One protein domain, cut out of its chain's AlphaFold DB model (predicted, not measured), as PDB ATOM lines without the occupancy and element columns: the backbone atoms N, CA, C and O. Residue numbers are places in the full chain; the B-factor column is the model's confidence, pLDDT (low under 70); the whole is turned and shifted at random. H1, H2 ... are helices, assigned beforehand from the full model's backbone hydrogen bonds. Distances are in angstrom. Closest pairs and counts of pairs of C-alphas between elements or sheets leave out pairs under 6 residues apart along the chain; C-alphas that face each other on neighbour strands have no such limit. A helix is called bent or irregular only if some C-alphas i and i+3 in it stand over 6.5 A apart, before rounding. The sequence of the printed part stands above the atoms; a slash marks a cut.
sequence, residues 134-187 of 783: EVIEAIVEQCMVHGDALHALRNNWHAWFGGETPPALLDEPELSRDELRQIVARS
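AT A GLANCE: This is residues 134 to 187 of the 783 residues of an uncharacterized protein of Monosiga brevicollis (UniProt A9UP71). The longest helix, H2, and the helix before it, H1, make a V joined at one corner, and the other two helices lie over one face of this V. H4 slants across H1, and the one-turn helix H3 lies near H2; H1 and H2 form one layer, H3 and H4 the other. The printed part has 54 residues with four named helices, in the order H1, H2, H3, H4, and no named strand; its class is all helix, with 40 residues in the helices. The whole is compact, with a radius of gyration of the C-alphas of 10.2 A, and it is rounded, spanning 26 by 25 by 16 A.

HOW THE PARTS SIT: H2, residues 147 to 160, and H1, residues 134 to 145, touch only at the corner by their link, with 4 pairs of C-alphas within 8 A. The closest C-alphas are those of Cys 143 and Ala 149, 4.8 A apart; H1 touches with residues 142 to 143 alone and H2 with residues 149 to 153 alone. Their lines stand at a steep tilt of 39 degrees, opposite ways. H3, residues 168 to 171, is close to H2 but not clearly touching, the closest C-alphas being those of Arg 154 and Leu 170, 7.2 A apart. H4, residues 177 to 186, touches H1, with the C-alphas of Val 140 and Arg 181 closest at 6.3 A. These two run opposite ways at a steep tilt of 41 degrees. H3 and H4 are near each other, with 6 pairs of C-alphas within 10 A and the closest at 8.4 A. H2 and H4 are apart, and so are H1 and H3. Every O i to N i+4 pair is within hydrogen-bond range in H1 and H4, against 7 of 10 in H2; H3 is too short for such a pair.

IN THESE COORDINATES: H2 is 19.1 A from first to last C-alpha, beginning at C-alpha 147 (90.219, 113.737, 199.725). It is irregular: C-alphas 155 and 158 are 7.8 A apart. H1 begins at C-alpha 134 (106.702, 117.315, 187.702) and is 16.4 A long. H3 is 5.9 A long. H4 is 14.5 A long and ends at C-alpha 186 (109.043, 124.418, 200.471).

THE WHOLE: The two C-alphas farthest apart are those of Val 145 and Gly 163, at 26.3 A. The printed part has no cut. The links H1 to H2 and H3 to H4 are tight, and H2 to H3 is short, with 7 residues between them. The mean pLDDT of the printed part is 74.8; it is under 70 at residues 142, 145 to 149, 152, 159 and 173.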
ATOM      1  N   GLU A 134     107.592 118.404 188.146       70.62
ATOM      2  CA  GLU A 134     106.702 117.315 187.702       70.62
ATOM      3  C   GLU A 134     106.352 116.362 188.850       70.62
ATOM      4  O   GLU A 134     105.229 115.863 188.939       70.62
ATOM      5  N   VAL A 135     107.296 116.147 189.770       73.06
ATOM      6  CA  VAL A 135     107.069 115.329 190.971       73.06
ATOM      7  C   VAL A 135     106.129 116.054 191.935       73.06
ATOM      8  O   VAL A 135     105.231 115.432 192.505       73.06
ATOM      9  N   ILE A 136     106.290 117.374 192.081       76.50
ATOM     10  CA  ILE A 136     105.412 118.214 192.907       76.50
ATOM     11  C   ILE A 136     103.985 118.234 192.335       76.50
ATOM     12  O   ILE A 136     103.026 118.080 193.091       76.50
ATOM     13  N   GLU A 137     103.826 118.364 191.016       74.75
ATOM     14  CA  GLU A 137     102.514 118.307 190.353       74.75
ATOM     15  C   GLU A 137     101.826 116.955 190.503       74.75
ATOM     16  O   GLU A 137     100.646 116.914 190.841       74.75
ATOM     17  N   ALA A 138     102.557 115.851 190.330       71.06
ATOM     18  CA  ALA A 138     101.992 114.513 190.483       71.06
ATOM     19  C   ALA A 138     101.447 114.279 191.902       71.06
ATOM     20  O   ALA A 138     100.357 113.734 192.073       71.06
ATOM     21  N   ILE A 139     102.166 114.748 192.928       71.75
ATOM     22  CA  ILE A 139     101.730 114.647 194.329       71.75
ATOM     23  C   ILE A 139     100.501 115.528 194.577       71.75
ATOM     24  O   ILE A 139      99.539 115.083 195.204       71.75
ATOM     25  N   VAL A 140     100.497 116.759 194.060       76.12
ATOM     26  CA  VAL A 140      99.377 117.693 194.238       76.12
ATOM     27  C   VAL A 140      98.122 117.202 193.524       76.12
ATOM     28  O   VAL A 140      97.042 117.243 194.111       76.12
ATOM     29  N   GLU A 141      98.224 116.695 192.296       72.75
ATOM     30  CA  GLU A 141      97.076 116.125 191.584       72.75
ATOM     31  C   GLU A 141      96.511 114.905 192.302       72.75
ATOM     32  O   GLU A 141      95.295 114.786 192.463       72.75
ATOM     33  N   GLN A 142      97.377 114.038 192.821       69.00
ATOM     34  CA  GLN A 142      96.936 112.858 193.550       69.00
ATOM     35  C   GLN A 142      96.247 113.221 194.877       69.00
ATOM     36  O   GLN A 142      95.250 112.590 195.235       69.00
ATOM     37  N   CYS A 143      96.698 114.284 195.555       73.25
ATOM     38  CA  CYS A 143      96.042 114.841 196.740       73.25
ATOM     39  C   CYS A 143      94.705 115.540 196.439       73.25
ATOM     40  O   CYS A 143      93.776 115.429 197.231       73.25
ATOM     41  N   MET A 144      94.574 116.224 195.297       70.69
ATOM     42  CA  MET A 144      93.346 116.948 194.928       70.69
ATOM     43  C   MET A 144      92.229 116.027 194.418       70.69
ATOM     44  O   MET A 144      91.050 116.323 194.597       70.69
ATOM     45  N   VAL A 145      92.571 114.908 193.768       66.50
ATOM     46  CA  VAL A 145      91.573 113.980 193.202       66.50
ATOM     47  C   VAL A 145      90.980 113.057 194.281       66.50
ATOM     48  O   VAL A 145      89.871 112.544 194.111       66.50
ATOM     49  N   HIS A 146      91.692 112.839 195.391       61.72
ATOM     50  CA  HIS A 146      91.284 111.936 196.471       61.72
ATOM     51  C   HIS A 146      91.371 112.664 197.819       61.72
ATOM     52  O   HIS A 146      92.462 112.833 198.345       61.72
ATOM     53  N   GLY A 147      90.238 113.047 198.419       58.03
ATOM     54  CA  GLY A 147      90.219 113.737 199.725       58.03
ATOM     55  C   GLY A 147      90.980 112.998 200.843       58.03
ATOM     56  O   GLY A 147      91.577 113.629 201.710       58.03
ATOM     57  N   ASP A 148      91.072 111.666 200.764       60.53
ATOM     58  CA  ASP A 148      91.831 110.825 201.703       60.53
ATOM     59  C   ASP A 148      93.362 110.925 201.533       60.53
ATOM     60  O   ASP A 148      94.126 110.563 202.432       60.53
ATOM     61  N   ALA A 149      93.844 111.436 200.397       65.75
ATOM     62  CA  ALA A 149      95.269 111.570 200.114       65.75
ATOM     63  C   ALA A 149      95.922 112.731 200.883       65.75
ATOM     64  O   ALA A 149      97.112 112.647 201.176       65.75
ATOM     65  N   LEU A 150      95.168 113.749 201.320       72.69
ATOM     66  CA  LEU A 150      95.659 114.733 202.301       72.69
ATOM     67  C   LEU A 150      95.946 114.071 203.654       72.69
ATOM     68  O   LEU A 150      96.971 114.330 204.286       72.69
ATOM     69  N   HIS A 151      95.090 113.133 204.062       70.56
ATOM     70  CA  HIS A 151      95.277 112.378 205.296       70.56
ATOM     71  C   HIS A 151      96.469 111.404 205.198       70.56
ATOM     72  O   HIS A 151      97.191 111.200 206.180       70.56
ATOM     73  N   ALA A 152      96.720 110.835 204.013       69.12
ATOM     74  CA  ALA A 152      97.896 110.007 203.735       69.12
ATOM     75  C   ALA A 152      99.200 110.824 203.669       69.12
ATOM     76  O   ALA A 152     100.220 110.367 204.189       69.12
ATOM     77  N   LEU A 153      99.159 112.030 203.090       79.19
ATOM     78  CA  LEU A 153     100.271 112.985 203.080       79.19
ATOM     79  C   LEU A 153     100.651 113.373 204.516       79.19
ATOM     80  O   LEU A 153     101.823 113.327 204.876       79.19
ATOM     81  N   ARG A 154      99.654 113.655 205.368       80.06
ATOM     82  CA  ARG A 154      99.859 113.965 206.791       80.06
ATOM     83  C   ARG A 154     100.507 112.808 207.548       80.06
ATOM     84  O   ARG A 154     101.478 113.008 208.273       80.06
ATOM     85  N   ASN A 155      99.996 111.591 207.363       77.06
ATOM     86  CA  ASN A 155     100.470 110.412 208.093       77.06
ATOM     87  C   ASN A 155     101.875 109.955 207.663       77.06
ATOM     88  O   ASN A 155     102.581 109.346 208.463       77.06
ATOM     89  N   ASN A 156     102.291 110.261 206.431       72.69
ATOM     90  CA  ASN A 156     103.603 109.881 205.898       72.69
ATOM     91  C   ASN A 156     104.589 111.055 205.791       72.69
ATOM     92  O   ASN A 156     105.708 110.860 205.318       72.69
ATOM     93  N   TRP A 157     104.216 112.248 206.267       84.62
ATOM     94  CA  TRP A 157     105.007 113.474 206.128       84.62
ATOM     95  C   TRP A 157     106.453 113.301 206.605       84.62
ATOM     96  O   TRP A 157     107.402 113.590 205.882       84.62
ATOM     97  N   HIS A 158     106.639 112.723 207.794       75.56
ATOM     98  CA  HIS A 158     107.968 112.477 208.353       75.56
ATOM     99  C   HIS A 158     108.804 111.475 207.548       75.56
ATOM    100  O   HIS A 158     110.031 111.584 207.543       75.56
ATOM    101  N   ALA A 159     108.160 110.513 206.883       68.81
ATOM    102  CA  ALA A 159     108.839 109.519 206.060       68.81
ATOM    103  C   ALA A 159     109.310 110.109 204.725       68.81
ATOM    104  O   ALA A 159     110.325 109.665 204.193       68.81
ATOM    105  N   TRP A 160     108.593 111.099 204.189       72.94
ATOM    106  CA  TRP A 160     108.911 111.718 202.898       72.94
ATOM    107  C   TRP A 160     109.845 112.925 203.034       72.94
ATOM    108  O   TRP A 160     110.736 113.101 202.207       72.94
ATOM    109  N   PHE A 161     109.703 113.702 204.111       79.50
ATOM    110  CA  PHE A 161     110.415 114.973 204.309       79.50
ATOM    111  C   PHE A 161     111.369 114.963 205.513       79.50
ATOM    112  O   PHE A 161     111.683 115.996 206.090       79.50
ATOM    113  N   GLY A 162     111.840 113.780 205.922       73.88
ATOM    114  CA  GLY A 162     113.021 113.661 206.783       73.88
ATOM    115  C   GLY A 162     112.901 114.309 208.165       73.88
ATOM    116  O   GLY A 162     113.815 115.002 208.600       73.88
ATOM    117  N   GLY A 163     111.800 114.063 208.878       70.56
ATOM    118  CA  GLY A 163     111.642 114.512 210.268       70.56
ATOM    119  C   GLY A 163     111.166 115.959 210.454       70.56
ATOM    120  O   GLY A 163     110.964 116.369 211.595       70.56
ATOM    121  N   GLU A 164     110.904 116.709 209.378       73.38
ATOM    122  CA  GLU A 164     110.198 117.994 209.468       73.38
ATOM    123  C   GLU A 164     108.778 117.781 210.027       73.38
ATOM    124  O   GLU A 164     108.083 116.842 209.636       73.38
ATOM    125  N   THR A 165     108.335 118.616 210.973       77.62
ATOM    126  CA  THR A 165     106.947 118.594 211.468       77.62
ATOM    127  C   THR A 165     105.997 119.111 210.387       77.62
ATOM    128  O   THR A 165     106.296 120.160 209.811       77.62
ATOM    129  N   PRO A 166     104.861 118.436 210.119       81.50
ATOM    130  CA  PRO A 166     103.911 118.893 209.109       81.50
ATOM    131  C   PRO A 166     103.411 120.314 209.428       81.50
ATOM    132  O   PRO A 166     103.132 120.614 210.593       81.50
ATOM    133  N   PRO A 167     103.319 121.214 208.432       81.06
ATOM    134  CA  PRO A 167     102.833 122.571 208.649       81.06
ATOM    135  C   PRO A 167     101.365 122.567 209.087       81.06
ATOM    136  O   PRO A 167     100.548 121.854 208.513       81.06
ATOM    137  N   ALA A 168     101.021 123.422 210.059       77.00
ATOM    138  CA  ALA A 168      99.673 123.520 210.640       77.00
ATOM    139  C   ALA A 168      98.565 123.837 209.617       77.00
ATOM    140  O   ALA A 168      97.400 123.567 209.877       77.00
ATOM    141  N   LEU A 169      98.922 124.372 208.439       72.88
ATOM    142  CA  LEU A 169      97.974 124.562 207.339       72.88
ATOM    143  C   LEU A 169      97.360 123.239 206.852       72.88
ATOM    144  O   LEU A 169      96.241 123.262 206.372       72.88
ATOM    145  N   LEU A 170      98.027 122.088 206.998       74.81
ATOM    146  CA  LEU A 170      97.478 120.793 206.567       74.81
ATOM    147  C   LEU A 170      96.268 120.314 207.397       74.81
ATOM    148  O   LEU A 170      95.687 119.285 207.055       74.81
ATOM    149  N   ASP A 171      95.891 121.029 208.463       74.25
ATOM    150  CA  ASP A 171      94.703 120.741 209.277       74.25
ATOM    151  C   ASP A 171      93.456 121.556 208.858       74.25
ATOM    152  O   ASP A 171      92.368 121.332 209.394       74.25
ATOM    153  N   GLU A 172      93.575 122.472 207.890       74.69
ATOM    154  CA  GLU A 172      92.437 123.205 207.315       74.69
ATOM    155  C   GLU A 172      91.716 122.329 206.261       74.69
ATOM    156  O   GLU A 172      92.365 121.796 205.355       74.69
ATOM    157  N   PRO A 173      90.380 122.159 206.329       64.50
ATOM    158  CA  PRO A 173      89.639 121.225 205.471       64.50
ATOM    159  C   PRO A 173      89.536 121.653 203.995       64.50
ATOM    160  O   PRO A 173      89.108 120.857 203.163       64.50
ATOM    161  N   GLU A 174      89.925 122.885 203.659       70.75
ATOM    162  CA  GLU A 174      89.803 123.455 202.314       70.75
ATOM    163  C   GLU A 174      91.118 124.111 201.865       70.75
ATOM    164  O   GLU A 174      91.197 125.325 201.694       70.75
ATOM    165  N   LEU A 175      92.174 123.313 201.668       82.56
ATOM    166  CA  LEU A 175      93.402 123.819 201.045       82.56
ATOM    167  C   LEU A 175      93.234 123.976 199.535       82.56
ATOM    168  O   LEU A 175      92.867 123.031 198.832       82.56
ATOM    169  N   SER A 176      93.572 125.154 199.014       83.88
ATOM    170  CA  SER A 176      93.610 125.364 197.570       83.88
ATOM    171  C   SER A 176      94.810 124.648 196.930       83.88
ATOM    172  O   SER A 176      95.857 124.435 197.550       83.88
ATOM    173  N   ARG A 177      94.681 124.293 195.642       82.12
ATOM    174  CA  ARG A 177      95.731 123.606 194.860       82.12
ATOM    175  C   ARG A 177      97.074 124.347 194.903       82.12
ATOM    176  O   ARG A 177      98.127 123.714 194.969       82.12
ATOM    177  N   ASP A 178      97.034 125.675 194.890       80.31
ATOM    178  CA  ASP A 178      98.229 126.520 194.892       80.31
ATOM    179  C   ASP A 178      98.902 126.579 196.272       80.31
ATOM    180  O   ASP A 178     100.132 126.598 196.355       80.31
ATOM    181  N   GLU A 179      98.129 126.538 197.361       82.75
ATOM    182  CA  GLU A 179      98.667 126.453 198.725       82.75
ATOM    183  C   GLU A 179      99.338 125.101 198.971       82.75
ATOM    184  O   GLU A 179     100.441 125.051 199.519       82.75
ATOM    185  N   LEU A 180      98.735 124.011 198.485       83.12
ATOM    186  CA  LEU A 180      99.321 122.677 198.585       83.12
ATOM    187  C   LEU A 180     100.641 122.575 197.802       83.12
ATOM    188  O   LEU A 180     101.625 122.044 198.317       83.12
ATOM    189  N   ARG A 181     100.700 123.157 196.594       82.44
ATOM    190  CA  ARG A 181     101.948 123.274 195.815       82.44
ATOM    191  C   ARG A 181     103.024 124.030 196.568       82.44
ATOM    192  O   ARG A 181     104.161 123.576 196.615       82.44
ATOM    193  N   GLN A 182     102.681 125.172 197.161       82.94
ATOM    194  CA  GLN A 182     103.649 125.972 197.909       82.94
ATOM    195  C   GLN A 182     104.164 125.249 199.154       82.94
ATOM    196  O   GLN A 182     105.328 125.419 199.506       82.94
ATOM    197  N   ILE A 183     103.324 124.448 199.809       82.31
ATOM    198  CA  ILE A 183     103.711 123.646 200.971       82.31
ATOM    199  C   ILE A 183     104.695 122.540 200.564       82.31
ATOM    200  O   ILE A 183     105.769 122.454 201.152       82.31
ATOM    201  N   VAL A 184     104.384 121.763 199.521       80.06
ATOM    202  CA  VAL A 184     105.242 120.660 199.040       80.06
ATOM    203  C   VAL A 184     106.549 121.174 198.418       80.06
ATOM    204  O   VAL A 184     107.601 120.564 198.592       80.06
ATOM    205  N   ALA A 185     106.517 122.325 197.739       80.69
ATOM    206  CA  ALA A 185     107.705 122.936 197.141       80.69
ATOM    207  C   ALA A 185     108.679 123.537 198.174       80.69
ATOM    208  O   ALA A 185     109.842 123.777 197.853       80.69
ATOM    209  N   ARG A 186     108.219 123.821 199.403       76.94
ATOM    210  CA  ARG A 186     109.043 124.418 200.471       76.94
ATOM    211  C   ARG A 186     109.701 123.394 201.398       76.94
ATOM    212  O   ARG A 186     110.639 123.767 202.096       76.94
ATOM    213  N   SER A 187     109.227 122.151 201.422       76.38
ATOM    214  CA  SER A 187     109.787 121.073 202.248       76.38
ATOM    215  C   SER A 187     111.023 120.443 201.599       76.38
ATOM    216  O   SER A 187     111.036 120.174 200.395       76.38
TER     217      SER A 187